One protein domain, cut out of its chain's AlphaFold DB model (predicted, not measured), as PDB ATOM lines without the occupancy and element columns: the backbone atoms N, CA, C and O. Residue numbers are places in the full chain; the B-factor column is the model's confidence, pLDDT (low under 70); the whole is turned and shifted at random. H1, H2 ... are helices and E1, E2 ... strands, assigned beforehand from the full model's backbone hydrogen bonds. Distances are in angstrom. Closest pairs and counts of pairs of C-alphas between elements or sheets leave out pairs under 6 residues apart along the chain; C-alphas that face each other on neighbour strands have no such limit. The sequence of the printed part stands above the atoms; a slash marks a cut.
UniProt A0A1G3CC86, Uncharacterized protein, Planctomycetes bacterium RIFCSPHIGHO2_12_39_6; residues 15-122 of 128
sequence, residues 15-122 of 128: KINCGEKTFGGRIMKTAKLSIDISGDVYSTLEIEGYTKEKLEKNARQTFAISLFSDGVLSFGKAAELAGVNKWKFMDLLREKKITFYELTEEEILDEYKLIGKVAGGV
ATOM      1  N   LYS A  15     -85.866  -8.106  87.196       68.06
ATOM      2  CA  LYS A  15     -86.089  -7.499  88.523       68.06
ATOM      3  C   LYS A  15     -86.247  -8.594  89.577       68.06
ATOM      4  O   LYS A  15     -86.978  -9.560  89.357       68.06
ATOM      5  N   ILE A  16     -85.594  -8.426  90.728       67.75
ATOM      6  CA  ILE A  16     -85.721  -9.318  91.889       67.75
ATOM      7  C   ILE A  16     -86.442  -8.567  93.007       67.75
ATOM      8  O   ILE A  16     -85.918  -7.597  93.545       67.75
ATOM      9  N   ASN A  17     -87.630  -9.034  93.383       71.12
ATOM     10  CA  ASN A  17     -88.395  -8.503  94.511       71.12
ATOM     11  C   ASN A  17     -88.380  -9.510  95.663       71.12
ATOM     12  O   ASN A  17     -88.981 -10.576  95.545       71.12
ATOM     13  N   CYS A  18     -87.707  -9.192  96.768       52.88
ATOM     14  CA  CYS A  18     -87.638 -10.050  97.954       52.88
ATOM     15  C   CYS A  18     -88.694  -9.639  98.995       52.88
ATOM     16  O   CYS A  18     -88.890  -8.452  99.236       52.88
ATOM     17  N   GLY A  19     -89.371 -10.605  99.612       63.25
ATOM     18  CA  GLY A  19     -90.357 -10.403 100.672       63.25
ATOM     19  C   GLY A  19     -90.335 -11.543 101.690       63.25
ATOM     20  O   GLY A  19     -89.788 -12.614 101.433       63.25
ATOM     21  N   GLU A  20     -90.937 -11.330 102.855       51.31
ATOM     22  CA  GLU A  20     -90.912 -12.285 103.968       51.31
ATOM     23  C   GLU A  20     -92.324 -12.805 104.254       51.31
ATOM     24  O   GLU A  20     -93.290 -12.043 104.261       51.31
ATOM     25  N   LYS A  21     -92.465 -14.122 104.447       53.91
ATOM     26  CA  LYS A  21     -93.733 -14.762 104.827       53.91
ATOM     27  C   LYS A  21     -93.509 -15.694 106.013       53.91
ATOM     28  O   LYS A  21     -92.538 -16.448 106.038       53.91
ATOM     29  N   THR A  22     -94.417 -15.667 106.984       42.12
ATOM     30  CA  THR A  22     -94.386 -16.546 108.159       42.12
ATOM     31  C   THR A  22     -95.216 -17.801 107.902       42.12
ATOM     32  O   THR A  22     -96.404 -17.696 107.603       42.12
ATOM     33  N   PHE A  23     -94.619 -18.985 108.049       48.44
ATOM     34  CA  PHE A  23     -95.323 -20.269 107.959       48.44
ATOM     35  C   PHE A  23     -94.965 -21.120 109.182       48.44
ATOM     36  O   PHE A  23     -93.793 -21.427 109.395       48.44
ATOM     37  N   GLY A  24     -95.952 -21.460 110.023       48.09
ATOM     38  CA  GLY A  24     -95.760 -22.347 111.183       48.09
ATOM     39  C   GLY A  24     -94.623 -21.939 112.134       48.09
ATOM     40  O   GLY A  24     -93.883 -22.801 112.598       48.09
ATOM     41  N   GLY A  25     -94.420 -20.637 112.367       53.38
ATOM     42  CA  GLY A  25     -93.357 -20.125 113.246       53.38
ATOM     43  C   GLY A  25     -91.960 -20.005 112.614       53.38
ATOM     44  O   GLY A  25     -91.035 -19.571 113.294       53.38
ATOM     45  N   ARG A  26     -91.783 -20.327 111.321       45.22
ATOM     46  CA  ARG A  26     -90.546 -20.052 110.563       45.22
ATOM     47  C   ARG A  26     -90.734 -18.888 109.585       45.22
ATOM     48  O   ARG A  26     -91.755 -18.800 108.901       45.22
ATOM     49  N   ILE A  27     -89.729 -18.012 109.505       61.25
ATOM     50  CA  ILE A  27     -89.645 -16.926 108.517       61.25
ATOM     51  C   ILE A  27     -89.068 -17.505 107.224       61.25
ATOM     52  O   ILE A  27     -87.941 -17.998 107.212       61.25
ATOM     53  N   MET A  28     -89.827 -17.436 106.132       58.56
ATOM     54  CA  MET A  28     -89.347 -17.774 104.793       58.56
ATOM     55  C   MET A  28     -89.126 -16.498 103.985       58.56
ATOM     56  O   MET A  28     -90.063 -15.735 103.739       58.56
ATOM     57  N   LYS A  29     -87.890 -16.295 103.525       73.25
ATOM     58  CA  LYS A  29     -87.563 -15.252 102.548       73.25
ATOM     59  C   LYS A  29     -87.937 -15.756 101.161       73.25
ATOM     60  O   LYS A  29     -87.443 -16.786 100.715       73.25
ATOM     61  N   THR A  30     -88.840 -15.052 100.496       74.31
ATOM     62  CA  THR A  30     -89.301 -15.362  99.142       74.31
ATOM     63  C   THR A  30     -88.828 -14.265  98.206       74.31
ATOM     64  O   THR A  30     -89.116 -13.099  98.447       74.31
ATOM     65  N   ALA A  31     -88.167 -14.619  97.109       79.31
ATOM     66  CA  ALA A  31     -87.832 -13.674  96.050       79.31
ATOM     67  C   ALA A  31     -88.646 -13.974  94.784       79.31
ATOM     68  O   ALA A  31     -88.839 -15.134  94.421       79.31
ATOM     69  N   LYS A  32     -89.143 -12.930  94.117       80.19
ATOM     70  CA  LYS A  32     -89.798 -12.999  92.808       80.19
ATOM     71  C   LYS A  32     -88.868 -12.434  91.745       80.19
ATOM     72  O   LYS A  32     -88.446 -11.287  91.862       80.19
ATOM     73  N   LEU A  33     -88.610 -13.230  90.715       80.88
ATOM     74  CA  LEU A  33     -87.894 -12.837  89.508       80.88
ATOM     75  C   LEU A  33     -88.917 -12.458  88.431       80.88
ATOM     76  O   LEU A  33     -89.785 -13.274  88.124       80.88
ATOM     77  N   SER A  34     -88.841 -11.255  87.866       80.31
ATOM     78  CA  SER A  34     -89.653 -10.854  86.706       80.31
ATOM     79  C   SER A  34     -88.754 -10.511  85.526       80.31
ATOM     80  O   SER A  34     -87.785  -9.775  85.705       80.31
ATOM     81  N   ILE A  35     -89.095 -11.043  84.352       83.50
ATOM     82  CA  ILE A  35     -88.378 -10.855  83.088       83.50
ATOM     83  C   ILE A  35     -89.289 -10.052  82.163       83.50
ATOM     84  O   ILE A  35     -90.411 -10.483  81.890       83.50
ATOM     85  N   ASP A  36     -88.813  -8.903  81.696       81.94
ATOM     86  CA  ASP A  36     -89.541  -8.071  80.738       81.94
ATOM     87  C   ASP A  36     -89.286  -8.590  79.305       81.94
ATOM     88  O   ASP A  36     -88.149  -8.637  78.838       81.94
ATOM     89  N   ILE A  37     -90.342  -9.014  78.602       82.56
ATOM     90  CA  ILE A  37     -90.271  -9.549  77.229       82.56
ATOM     91  C   ILE A  37     -90.993  -8.574  76.295       82.56
ATOM     92  O   ILE A  37     -92.116  -8.161  76.579       82.56
ATOM     93  N   SER A  38     -90.361  -8.198  75.180       87.62
ATOM     94  CA  SER A  38     -90.990  -7.352  74.158       87.62
ATOM     95  C   SER A  38     -92.195  -8.047  73.518       87.62
ATOM     96  O   SER A  38     -92.140  -9.254  73.274       87.62
ATOM     97  N   GLY A  39     -93.231  -7.278  73.166       85.94
ATOM     98  CA  GLY A  39     -94.468  -7.797  72.568       85.94
ATOM     99  C   GLY A  39     -94.236  -8.716  71.364       85.94
ATOM    100  O   GLY A  39     -94.771  -9.816  71.344       85.94
ATOM    101  N   ASP A  40     -93.353  -8.333  70.439       89.06
ATOM    102  CA  ASP A  40     -93.071  -9.102  69.212       89.06
ATOM    103  C   ASP A  40     -92.523 -10.514  69.493       89.06
ATOM    104  O   ASP A  40     -92.902 -11.504  68.859       89.06
ATOM    105  N   VAL A  41     -91.646 -10.623  70.495       87.38
ATOM    106  CA  VAL A  41     -91.088 -11.906  70.944       87.38
ATOM    107  C   VAL A  41     -92.174 -12.743  71.613       87.38
ATOM    108  O   VAL A  41     -92.273 -13.940  71.354       87.38
ATOM    109  N   TYR A  42     -93.016 -12.120  72.440       86.06
ATOM    110  CA  TYR A  42     -94.120 -12.811  73.097       86.06
ATOM    111  C   TYR A  42     -95.152 -13.340  72.089       86.06
ATOM    112  O   TYR A  42     -95.542 -14.500  72.183       86.06
ATOM    113  N   SER A  43     -95.512 -12.558  71.067       86.94
ATOM    114  CA  SER A  43     -96.411 -13.002  69.995       86.94
ATOM    115  C   SER A  43     -95.854 -14.202  69.228       86.94
ATOM    116  O   SER A  43     -96.586 -15.144  68.939       86.94
ATOM    117  N   THR A  44     -94.549 -14.210  68.946       90.75
ATOM    118  CA  THR A  44     -93.889 -15.357  68.301       90.75
ATOM    119  C   THR A  44     -93.960 -16.609  69.181       90.75
ATOM    120  O   THR A  44     -94.260 -17.699  68.702       90.75
ATOM    121  N   LEU A  45     -93.730 -16.457  70.488       87.38
ATOM    122  CA  LEU A  45     -93.821 -17.553  71.455       87.38
ATOM    123  C   LEU A  45     -95.250 -18.107  71.565       87.38
ATOM    124  O   LEU A  45     -95.426 -19.325  71.617       87.38
ATOM    125  N   GLU A  46     -96.267 -17.243  71.565       87.00
ATOM    126  CA  GLU A  46     -97.670 -17.671  71.584       87.00
ATOM    127  C   GLU A  46     -98.042 -18.491  70.345       87.00
ATOM    128  O   GLU A  46     -98.692 -19.528  70.487       87.00
ATOM    129  N   ILE A  47     -97.583 -18.084  69.155       89.81
ATOM    130  CA  ILE A  47     -97.808 -18.823  67.898       89.81
ATOM    131  C   ILE A  47     -97.214 -20.238  67.977       89.81
ATOM    132  O   ILE A  47     -97.858 -21.204  67.577       89.81
ATOM    133  N   GLU A  48     -96.032 -20.380  68.578       86.88
ATOM    134  CA  GLU A  48     -95.363 -21.668  68.816       86.88
ATOM    135  C   GLU A  48     -95.974 -22.476  69.988       86.88
ATOM    136  O   GLU A  48     -95.450 -23.514  70.406       86.88
ATOM    137  N   GLY A  49     -97.085 -22.012  70.570       86.12
ATOM    138  CA  GLY A  49     -97.787 -22.705  71.648       86.12
ATOM    139  C   GLY A  49     -97.077 -22.620  73.004       86.12
ATOM    140  O   GLY A  49     -97.161 -23.550  73.823       86.12
ATOM    141  N   TYR A  50     -96.346 -21.532  73.263       85.38
ATOM    142  CA  TYR A  50     -95.864 -21.191  74.600       85.38
ATOM    143  C   TYR A  50     -96.899 -20.337  75.328       85.38
ATOM    144  O   TYR A  50     -96.970 -19.127  75.148       85.38
ATOM    145  N   THR A  51     -97.676 -20.973  76.208       89.06
ATOM    146  CA  THR A  51     -98.511 -20.242  77.169       89.06
ATOM    147  C   THR A  51     -97.648 -19.618  78.259       89.06
ATOM    148  O   THR A  51     -96.525 -20.062  78.525       89.06
ATOM    149  N   LYS A  52     -98.206 -18.630  78.963       85.56
ATOM    150  CA  LYS A  52     -97.562 -18.014  80.122       85.56
ATOM    151  C   LYS A  52     -97.112 -19.043  81.167       85.56
ATOM    152  O   LYS A  52     -95.968 -18.976  81.609       85.56
ATOM    153  N   GLU A  53     -97.945 -20.028  81.530       87.38
ATOM    154  CA  GLU A  53     -97.535 -21.030  82.528       87.38
ATOM    155  C   GLU A  53     -96.396 -21.914  82.016       87.38
ATOM    156  O   GLU A  53     -95.487 -22.264  82.774       87.38
ATOM    157  N   LYS A  54     -96.419 -22.273  80.727       87.56
ATOM    158  CA  LYS A  54     -95.361 -23.071  80.100       87.56
ATOM    159  C   LYS A  54     -94.045 -22.300  80.072       87.56
ATOM    160  O   LYS A  54     -93.001 -22.877  80.372       87.56
ATOM    161  N   LEU A  55     -94.097 -21.002  79.784       87.69
ATOM    162  CA  LEU A  55     -92.935 -20.122  79.810       87.69
ATOM    163  C   LEU A  55     -92.355 -20.002  81.225       87.69
ATOM    164  O   LEU A  55     -91.164 -20.232  81.419       87.69
ATOM    165  N   GLU A  56     -93.195 -19.718  82.222       88.50
ATOM    166  CA  GLU A  56     -92.773 -19.610  83.622       88.50
ATOM    167  C   GLU A  56     -92.176 -20.923  84.141       88.50
ATOM    168  O   GLU A  56     -91.151 -20.920  84.827       88.50
ATOM    169  N   LYS A  57     -92.799 -22.058  83.806       89.88
ATOM    170  CA  LYS A  57     -92.301 -23.384  84.171       89.88
ATOM    171  C   LYS A  57     -90.941 -23.653  83.531       89.88
ATOM    172  O   LYS A  57     -90.009 -24.028  84.238       89.88
ATOM    173  N   ASN A  58     -90.820 -23.437  82.224       88.69
ATOM    174  CA  ASN A  58     -89.582 -23.689  81.494       88.69
ATOM    175  C   ASN A  58     -88.454 -22.776  81.981       88.69
ATOM    176  O   ASN A  58     -87.360 -23.262  82.250       88.69
ATOM    177  N   ALA A  59     -88.721 -21.481  82.165       89.25
ATOM    178  CA  ALA A  59     -87.740 -20.527  82.672       89.25
ATOM    179  C   ALA A  59     -87.221 -20.940  84.055       89.25
ATOM    180  O   ALA A  59     -86.014 -20.976  84.289       89.25
ATOM    181  N   ARG A  60     -88.128 -21.328  84.956       91.00
ATOM    182  CA  ARG A  60     -87.789 -21.771  86.311       91.00
ATOM    183  C   ARG A  60     -86.957 -23.055  86.316       91.00
ATOM    184  O   ARG A  60     -85.976 -23.137  87.050       91.00
ATOM    185  N   GLN A  61     -87.329 -24.038  85.497       91.56
ATOM    186  CA  GLN A  61     -86.599 -25.301  85.376       91.56
ATOM    187  C   GLN A  61     -85.205 -25.086  84.783       91.56
ATOM    188  O   GLN A  61     -84.227 -25.543  85.365       91.56
ATOM    189  N   THR A  62     -85.098 -24.341  83.681       89.88
ATOM    190  CA  THR A  62     -83.809 -24.017  83.056       89.88
ATOM    191  C   THR A  62     -82.902 -23.249  84.013       89.88
ATOM    192  O   THR A  62     -81.722 -23.567  84.127       89.88
ATOM    193  N   PHE A  63     -83.446 -22.281  84.753       91.06
ATOM    194  CA  PHE A  63     -82.666 -21.507  85.711       91.06
ATOM    195  C   PHE A  63     -82.165 -22.360  86.883       91.06
ATOM    196  O   PHE A  63     -80.997 -22.276  87.253       91.06
ATOM    197  N   ALA A  64     -83.015 -23.234  87.430       92.19
ATOM    198  CA  ALA A  64     -82.618 -24.166  88.483       92.19
ATOM    199  C   ALA A  64     -81.522 -25.137  88.037       92.19
ATOM    200  O   ALA A  64     -80.600 -25.416  88.800       92.19
ATOM    201  N   ILE A  65     -81.627 -25.634  86.807       89.38
ATOM    202  CA  ILE A  65     -80.631 -26.508  86.197       89.38
ATOM    203  C   ILE A  65     -79.297 -25.774  86.036       89.38
ATOM    204  O   ILE A  65     -78.288 -26.293  86.491       89.38
ATOM    205  N   SER A  66     -79.298 -24.562  85.465       88.06
ATOM    206  CA  SER A  66     -78.076 -23.758  85.302       88.06
ATOM    207  C   SER A  66     -77.373 -23.552  86.640       88.06
ATOM    208  O   SER A  66     -76.208 -23.889  86.784       88.06
ATOM    209  N   LEU A  67     -78.106 -23.099  87.662       88.75
ATOM    210  CA  LEU A  67     -77.530 -22.849  88.983       88.75
ATOM    211  C   LEU A  67     -77.035 -24.119  89.688       88.75
ATOM    212  O   LEU A  67     -76.156 -24.036  90.543       88.75
ATOM    213  N   PHE A  68     -77.618 -25.279  89.383       88.75
ATOM    214  CA  PHE A  68     -77.109 -26.561  89.860       88.75
ATOM    215  C   PHE A  68     -75.811 -26.942  89.140       88.75
ATOM    216  O   PHE A  68     -74.839 -27.288  89.804       88.75
ATOM    217  N   SER A  69     -75.786 -26.837  87.809       83.81
ATOM    218  CA  SER A  69     -74.602 -27.109  86.988       83.81
ATOM    219  C   SER A  69     -73.425 -26.201  87.340       83.81
ATOM    220  O   SER A  69     -72.295 -26.669  87.383       83.81
ATOM    221  N   ASP A  70     -73.695 -24.943  87.682       86.12
ATOM    222  CA  ASP A  70     -72.681 -23.974  88.109       86.12
ATOM    223  C   ASP A  70     -72.228 -24.185  89.573       86.12
ATOM    224  O   ASP A  70     -71.441 -23.404  90.107       86.12
ATOM    225  N   GLY A  71     -72.763 -25.195  90.274       84.12
ATOM    226  CA  GLY A  71     -72.439 -25.499  91.674       84.12
ATOM    227  C   GLY A  71     -73.005 -24.508  92.703       84.12
ATOM    228  O   GLY A  71     -72.723 -24.622  93.896       84.12
ATOM    229  N   VAL A  72     -73.827 -23.544  92.276       90.44
ATOM    230  CA  VAL A  72     -74.399 -22.492  93.135       90.44
ATOM    231  C   VAL A  72     -75.495 -23.047  94.046       90.44
ATOM    232  O   VAL A  72     -75.585 -22.692  95.226       90.44
ATOM    233  N   LEU A  73     -76.356 -23.913  93.508       88.44
ATOM    234  CA  LEU A  73     -77.424 -24.559  94.264       88.44
ATOM    235  C   LEU A  73     -77.118 -26.030  94.501       88.44
ATOM    236  O   LEU A  73     -76.775 -26.774  93.588       88.44
ATOM    237  N   SER A  74     -77.363 -26.484  95.731       90.56
ATOM    238  CA  SER A  74     -77.417 -27.917  96.002       90.56
ATOM    239  C   SER A  74     -78.602 -28.554  95.278       90.56
ATOM    240  O   SER A  74     -79.628 -27.908  95.053       90.56
ATOM    241  N   PHE A  75     -78.502 -29.854  95.001       87.88
ATOM    242  CA  PHE A  75     -79.544 -30.621  94.313       87.88
ATOM    243  C   PHE A  75     -80.953 -30.402  94.899       87.88
ATOM    244  O   PHE A  75     -81.919 -30.190  94.171       87.88
ATOM    245  N   GLY A  76     -81.078 -30.397  96.233       89.38
ATOM    246  CA  GLY A  76     -82.361 -30.169  96.904       89.38
ATOM    247  C   GLY A  76     -82.932 -28.766  96.678       89.38
ATOM    248  O   GLY A  76     -84.123 -28.638  96.408       89.38
ATOM    249  N   LYS A  77     -82.085 -27.731  96.742       91.81
ATOM    250  CA  LYS A  77     -82.493 -26.335  96.514       91.81
ATOM    251  C   LYS A  77     -82.815 -26.071  95.045       91.81
ATOM    252  O   LYS A  77     -83.723 -25.305  94.750       91.81
ATOM    253  N   ALA A  78     -82.101 -26.718  94.129       92.06
ATOM    254  CA  ALA A  78     -82.389 -26.642  92.705       92.06
ATOM    255  C   ALA A  78     -83.731 -27.315  92.365       92.06
ATOM    256  O   ALA A  78     -84.546 -26.723  91.662       92.06
ATOM    257  N   ALA A  79     -84.026 -28.487  92.942       92.88
ATOM    258  CA  ALA A  79     -85.334 -29.130  92.799       92.88
ATOM    259  C   ALA A  79     -86.477 -28.253  93.351       92.88
ATOM    260  O   ALA A  79     -87.506 -28.087  92.692       92.88
ATOM    261  N   GLU A  80     -86.267 -27.639  94.522       93.19
ATOM    262  CA  GLU A  80     -87.207 -26.679  95.116       93.19
ATOM    263  C   GLU A  80     -87.433 -25.472  94.197       93.19
ATOM    264  O   GLU A  80     -88.580 -25.136  93.898       93.19
ATOM    265  N   LEU A  81     -86.356 -24.870  93.677       92.00
ATOM    266  CA  LEU A  81     -86.444 -23.757  92.735       92.00
ATOM    267  C   LEU A  81     -87.190 -24.166  91.464       92.00
ATOM    268  O   LEU A  81     -88.058 -23.420  91.032       92.00
ATOM    269  N   ALA A  82     -86.919 -25.351  90.912       92.06
ATOM    270  CA  ALA A  82     -87.594 -25.898  89.735       92.06
ATOM    271  C   ALA A  82     -89.090 -26.199  89.962       92.06
ATOM    272  O   ALA A  82     -89.814 -26.451  88.996       92.06
ATOM    273  N   GLY A  83     -89.567 -26.171  91.212       92.75
ATOM    274  CA  GLY A  83     -90.956 -26.458  91.566       92.75
ATOM    275  C   GLY A  83     -91.336 -27.926  91.367       92.75
ATOM    276  O   GLY A  83     -92.494 -28.231  91.081       92.75
ATOM    277  N   VAL A  84     -90.368 -28.840  91.469       92.31
ATOM    278  CA  VAL A  84     -90.579 -30.282  91.299       92.31
ATOM    279  C   VAL A  84     -89.982 -31.059  92.470       92.31
ATOM    280  O   VAL A  84     -89.139 -30.565  93.213       92.31
ATOM    281  N   ASN A  85     -90.416 -32.304  92.657       92.50
ATOM    282  CA  ASN A  85     -89.777 -33.176  93.638       92.50
ATOM    283  C   ASN A  85     -88.382 -33.625  93.157       92.50
ATOM    284  O   ASN A  85     -88.041 -33.512  91.980       92.50
ATOM    285  N   LYS A  86     -87.588 -34.175  94.082       89.50
ATOM    286  CA  LYS A  86     -86.215 -34.637  93.823       89.50
ATOM    287  C   LYS A  86     -86.118 -35.617  92.649       89.50
ATOM    288  O   LYS A  86     -85.280 -35.426  91.781       89.50
ATOM    289  N   TRP A  87     -86.996 -36.619  92.593       90.62
ATOM    290  CA  TRP A  87     -87.007 -37.625  91.525       90.62
ATOM    291  C   TRP A  87     -87.237 -37.000  90.151       90.62
ATOM    292  O   TRP A  87     -86.455 -37.198  89.230       90.62
ATOM    293  N   LYS A  88     -88.248 -36.138  90.050       90.44
ATOM    294  CA  LYS A  88     -88.591 -35.439  88.814       90.44
ATOM    295  C   LYS A  88     -87.521 -34.427  88.404       90.44
ATOM    296  O   LYS A  88     -87.379 -34.136  87.223       90.44
ATOM    297  N   PHE A  89     -86.749 -33.908  89.358       92.69
ATOM    298  CA  PHE A  89     -85.567 -33.108  89.054       92.69
ATOM    299  C   PHE A  89     -84.437 -33.957  88.445       92.69
ATOM    300  O   PHE A  89     -83.804 -33.506  87.495       92.69
ATOM    301  N   MET A  90     -84.232 -35.203  88.899       87.94
ATOM    302  CA  MET A  90     -83.298 -36.133  88.233       87.94
ATOM    303  C   MET A  90     -83.729 -36.421  86.793       87.94
ATOM    304  O   MET A  90     -82.890 -36.429  85.893       87.94
ATOM    305  N   ASP A  91     -85.032 -36.614  86.563       88.88
ATOM    306  CA  ASP A  91     -85.570 -36.829  85.217       88.88
ATOM    307  C   ASP A  91     -85.321 -35.618  84.306       88.88
ATOM    308  O   ASP A  91     -84.899 -35.791  83.164       88.88
ATOM    309  N   LEU A  92     -85.492 -34.393  84.824       88.62
ATOM    310  CA  LEU A  92     -85.193 -33.159  84.085       88.62
ATOM    311  C   LEU A  92     -83.716 -33.059  83.681       88.62
ATOM    312  O   LEU A  92     -83.417 -32.693  82.545       88.62
ATOM    313  N   LEU A  93     -82.792 -33.397  84.586       87.19
ATOM    314  CA  LEU A  93     -81.358 -33.406  84.278       87.19
ATOM    315  C   LEU A  93     -81.031 -34.442  83.192       87.19
ATOM    316  O   LEU A  93     -80.283 -34.146  82.258       87.19
ATOM    317  N   ARG A  94     -81.654 -35.625  83.266       84.44
ATOM    318  CA  ARG A  94     -81.497 -36.696  82.271       84.44
ATOM    319  C   ARG A  94     -82.021 -36.283  80.895       84.44
ATOM    320  O   ARG A  94     -81.328 -36.490  79.902       84.44
ATOM    321  N   GLU A  95     -83.208 -35.681  80.831       82.62
ATOM    322  CA  GLU A  95     -83.820 -35.205  79.581       82.62
ATOM    323  C   GLU A  95     -82.955 -34.133  78.905       82.62
ATOM    324  O   GLU A  95     -82.764 -34.150  77.689       82.62
ATOM    325  N   LYS A  96     -82.372 -33.228  79.700       78.06
ATOM    326  CA  LYS A  96     -81.478 -32.169  79.213       78.06
ATOM    327  C   LYS A  96     -80.036 -32.630  78.973       78.06
ATOM    328  O   LYS A  96     -79.223 -31.808  78.564       78.06
ATOM    329  N   LYS A  97     -79.731 -33.924  79.163       69.94
ATOM    330  CA  LYS A  97     -78.388 -34.526  79.035       69.94
ATOM    331  C   LYS A  97     -77.319 -33.826  79.881       69.94
ATOM    332  O   LYS A  97     -76.163 -33.740  79.478       69.94
ATOM    333  N   ILE A  98     -77.705 -33.322  81.046       66.31
ATOM    334  CA  ILE A  98     -76.772 -32.684  81.969       66.31
ATOM    335  C   ILE A  98     -76.264 -33.758  82.915       66.31
ATOM    336  O   ILE A  98     -77.025 -34.340  83.692       66.31
ATOM    337  N   THR A  99     -74.971 -34.051  82.806       57.50
ATOM    338  CA  THR A  99     -74.307 -35.033  83.654       57.50
ATOM    339  C   THR A  99     -74.254 -34.483  85.077       57.50
ATOM    340  O   THR A  99     -73.597 -33.486  85.347       57.50
ATOM    341  N   PHE A 100     -74.996 -35.110  85.990       54.50
ATOM    342  CA  PHE A 100     -75.034 -34.747  87.414       54.50
ATOM    343  C   PHE A 100     -73.888 -35.386  88.221       54.50
ATOM    344  O   PHE A 100     -73.772 -35.143  89.419       54.50
ATOM    345  N   TYR A 101     -73.086 -36.226  87.562       55.53
ATOM    346  CA  TYR A 101     -71.894 -36.890  88.076       55.53
ATOM    347  C   TYR A 101     -70.748 -36.605  87.104       55.53
ATOM    348  O   TYR A 101     -70.731 -37.142  85.997       55.53
ATOM    349  N   GLU A 102     -69.798 -35.763  87.494       52.41
ATOM    350  CA  GLU A 102     -68.468 -35.831  86.895       52.41
ATOM    351  C   GLU A 102     -67.793 -37.066  87.484       52.41
ATOM    352  O   GLU A 102     -67.494 -37.097  88.675       52.41
ATOM    353  N   LEU A 103     -67.619 -38.106  86.667       53.91
ATOM    354  CA  LEU A 103     -66.693 -39.176  87.015       53.91
ATOM    355  C   LEU A 103     -65.300 -38.557  87.082       53.91
ATOM    356  O   LEU A 103     -64.851 -37.910  86.132       53.91
ATOM    357  N   THR A 104     -64.629 -38.750  88.206       59.06
ATOM    358  CA  THR A 104     -63.226 -38.366  88.348       59.06
ATOM    359  C   THR A 104     -62.361 -39.176  87.378       59.06
ATOM    360  O   THR A 104     -62.714 -40.296  87.002       59.06
ATOM    361  N   GLU A 105     -61.201 -38.648  86.977       64.81
ATOM    362  CA  GLU A 105     -60.254 -39.389  86.122       64.81
ATOM    363  C   GLU A 105     -59.895 -40.763  86.714       64.81
ATOM    364  O   GLU A 105     -59.690 -41.731  85.986       64.81
ATOM    365  N   GLU A 106     -59.879 -40.855  88.043       68.81
ATOM    366  CA  GLU A 106     -59.615 -42.065  88.818       68.81
ATOM    367  C   GLU A 106     -60.739 -43.102  88.667       68.81
ATOM    368  O   GLU A 106     -60.462 -44.265  88.363       68.81
ATOM    369  N   GLU A 107     -62.001 -42.684  88.795       69.56
ATOM    370  CA  GLU A 107     -63.171 -43.549  88.587       69.56
ATOM    371  C   GLU A 107     -63.274 -44.019  87.130       69.56
ATOM    372  O   GLU A 107     -63.527 -45.199  86.873       69.56
ATOM    373  N   ILE A 108     -62.994 -43.126  86.174       68.81
ATOM    374  CA  ILE A 108     -62.919 -43.458  84.744       68.81
ATOM    375  C   ILE A 108     -61.851 -44.540  84.513       68.81
ATOM    376  O   ILE A 108     -62.097 -45.539  83.833       68.81
ATOM    377  N   LEU A 109     -60.659 -44.370  85.091       72.88
ATOM    378  CA  LEU A 109     -59.548 -45.309  84.941       72.88
ATOM    379  C   LEU A 109     -59.873 -46.687  85.538       72.88
ATOM    380  O   LEU A 109     -59.488 -47.716  84.973       72.88
ATOM    381  N   ASP A 110     -60.576 -46.726  86.666       74.88
ATOM    382  CA  ASP A 110     -60.976 -47.975  87.308       74.88
ATOM    383  C   ASP A 110     -62.062 -48.724  86.524       74.88
ATOM    384  O   ASP A 110     -61.972 -49.953  86.396       74.88
ATOM    385  N   GLU A 111     -63.003 -48.020  85.884       67.50
ATOM    386  CA  GLU A 111     -63.921 -48.632  84.914       67.50
ATOM    387  C   GLU A 111     -63.164 -49.244  83.720       67.50
ATOM    388  O   GLU A 111     -63.400 -50.403  83.360       67.50
ATOM    389  N   TYR A 112     -62.181 -48.536  83.147       73.19
ATOM    390  CA  TYR A 112     -61.361 -49.070  82.049       73.19
ATOM    391  C   TYR A 112     -60.571 -50.327  82.447       73.19
ATOM    392  O   TYR A 112     -60.481 -51.283  81.665       73.19
ATOM    393  N   LYS A 113     -60.027 -50.379  83.672       71.88
ATOM    394  CA  LYS A 113     -59.338 -51.576  84.194       71.88
ATOM    395  C   LYS A 113     -60.285 -52.769  84.335       71.88
ATOM    396  O   LYS A 113     -59.877 -53.902  84.067       71.88
ATOM    397  N   LEU A 114     -61.528 -52.534  84.755       70.81
ATOM    398  CA  LEU A 114     -62.566 -53.562  84.851       70.81
ATOM    399  C   LEU A 114     -62.888 -54.157  83.475       70.81
ATOM    400  O   LEU A 114     -62.858 -55.379  83.316       70.81
ATOM    401  N   ILE A 115     -63.088 -53.313  82.459       70.69
ATOM    402  CA  ILE A 115     -63.374 -53.752  81.083       70.69
ATOM    403  C   ILE A 115     -62.196 -54.560  80.506       70.69
ATOM    404  O   ILE A 115     -62.394 -55.620  79.903       70.69
ATOM    405  N   GLY A 116     -60.954 -54.127  80.755       64.50
ATOM    406  CA  GLY A 116     -59.747 -54.843  80.324       64.50
ATOM    407  C   GLY A 116     -59.605 -56.248  80.928       64.50
ATOM    408  O   GLY A 116     -59.169 -57.181  80.248       64.50
ATOM    409  N   LYS A 117     -60.027 -56.442  82.184       59.38
ATOM    410  CA  LYS A 117     -60.021 -57.762  82.843       59.38
ATOM    411  C   LYS A 117     -61.067 -58.710  82.264       59.38
ATOM    412  O   LYS A 117     -60.787 -59.900  82.124       59.38
ATOM    413  N   VAL A 118     -62.232 -58.196  81.874       59.94
ATOM    414  CA  VAL A 118     -63.280 -58.995  81.222       59.94
ATOM    415  C   VAL A 118     -62.810 -59.474  79.843       59.94
ATOM    416  O   VAL A 118     -62.912 -60.662  79.545       59.94
ATOM    417  N   ALA A 119     -62.172 -58.609  79.047       58.44
ATOM    418  CA  ALA A 119     -61.589 -59.001  77.758       58.44
ATOM    419  C   ALA A 119     -60.460 -60.049  77.892       58.44
ATOM    420  O   ALA A 119     -60.288 -60.904  77.019       58.44
ATOM    421  N   GLY A 120     -59.707 -60.024  78.999       54.03
ATOM    422  CA  GLY A 120     -58.697 -61.037  79.325       54.03
ATOM    423  C   GLY A 120     -59.272 -62.368  79.835       54.03
ATOM    424  O   GLY A 120     -58.683 -63.422  79.584       54.03
ATOM    425  N   GLY A 121     -60.421 -62.335  80.518       49.47
ATOM    426  CA  GLY A 121     -61.095 -63.509  81.089       49.47
ATOM    427  C   GLY A 121     -61.869 -64.350  80.071       49.47
ATOM    428  O   GLY A 121     -61.879 -65.575  80.175       49.47
ATOM    429  N   VAL A 122     -62.423 -63.732  79.021       54.22
ATOM    430  CA  VAL A 122     -63.197 -64.436  77.973       54.22
ATOM    431  C   VAL A 122     -62.339 -65.423  77.155       54.22
ATOM    432  O   VAL A 122     -62.865 -66.318  76.503       54.22
TER     433      VAL A 122
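AT A GLANCE: This is residues 15 to 122 of the 128 residues of an uncharacterized protein of Planctomycetes bacterium RIFCSPHIGHO2_12_39_6 (UniProt A0A1G3CC86). A small cluster of three helices, H2, H3 and H4, makes the core; a long hairpin of two strands, E1 and E2, and the short helix H1 lie at one end of the model, and at the other end an arm with H5 sticks out alone. H2 and H3 fold back on each other and H4 packs across H3, while residues 22 to 27 at the turn of the strand hairpin and residues 101 to 122 stand free. The printed part has 108 residues, with two named strands and five named helices in the order E1, E2, H1, H2, H3, H4, H5; the sheet is E1 - E2, antiparallel, and the class is mixed, helices and strands. The whole is extended, with a radius of gyration of the C-alphas of 20.7 A, and its flat outline spans 63 by 46 by 20 A.

HOW THE PARTS SIT: Start at E1, residues 15 to 23, which forms a hairpin with E2, residues 26 to 35; they are antiparallel at 156 degrees. Look there for N 17 and O 32, 2.8 A apart, and N 28 and O 21, 2.9 A apart, both within hydrogen-bond range. Next comes H1, residues 39 to 47, which touches no helix but is near H2, residues 52 to 69. H2 touches H3, residues 75 to 82, where the closest C-alphas, of Gln 61 and Ala 82, are 4.5 A apart. This is a helical hairpin, with a shallow tilt of 21 degrees, opposite ways. H3 touches H4, residues 86 to 95, with the closest C-alphas, of Ala 79 and Phe 89, 5.5 A apart, and the two are about perpendicular at 80 degrees. H2 and H4 are close but not clearly touching, with the closest C-alphas, of Ile 65 and Leu 93, 7.2 A apart. H5, residues 105 to 121, touches no helix, and it is apart from E1 and E2. In H1, H2, H3, H4 and H5 every O i to N i+4 pair is within hydrogen-bond range.

IN THESE COORDINATES: Find C-alpha 15 at (-86.089, -7.499, 88.523); from there E1 runs 25.0 A to C-alpha 23, and E2 runs 29.1 A from C-alpha 26 to C-alpha 35. H2 begins at C-alpha 52, at (-97.562, -18.014, 80.122), and covers 25.6 A. H5 covers 24.7 A and ends at C-alpha 121, at (-61.095, -63.509, 81.089).

THE WHOLE: The two C-alphas farthest apart, those of Gly 39 and Gly 121, are 65.5 A apart. The printed part has no cut and no long link; the link from H4 to H5, of 9 residues, is short, and the others are tight. The mean pLDDT of the printed part is 77.6; look for values under 70 at residues 15 to 16, 18 to 28, 97 to 108, 111 and 116 to 122.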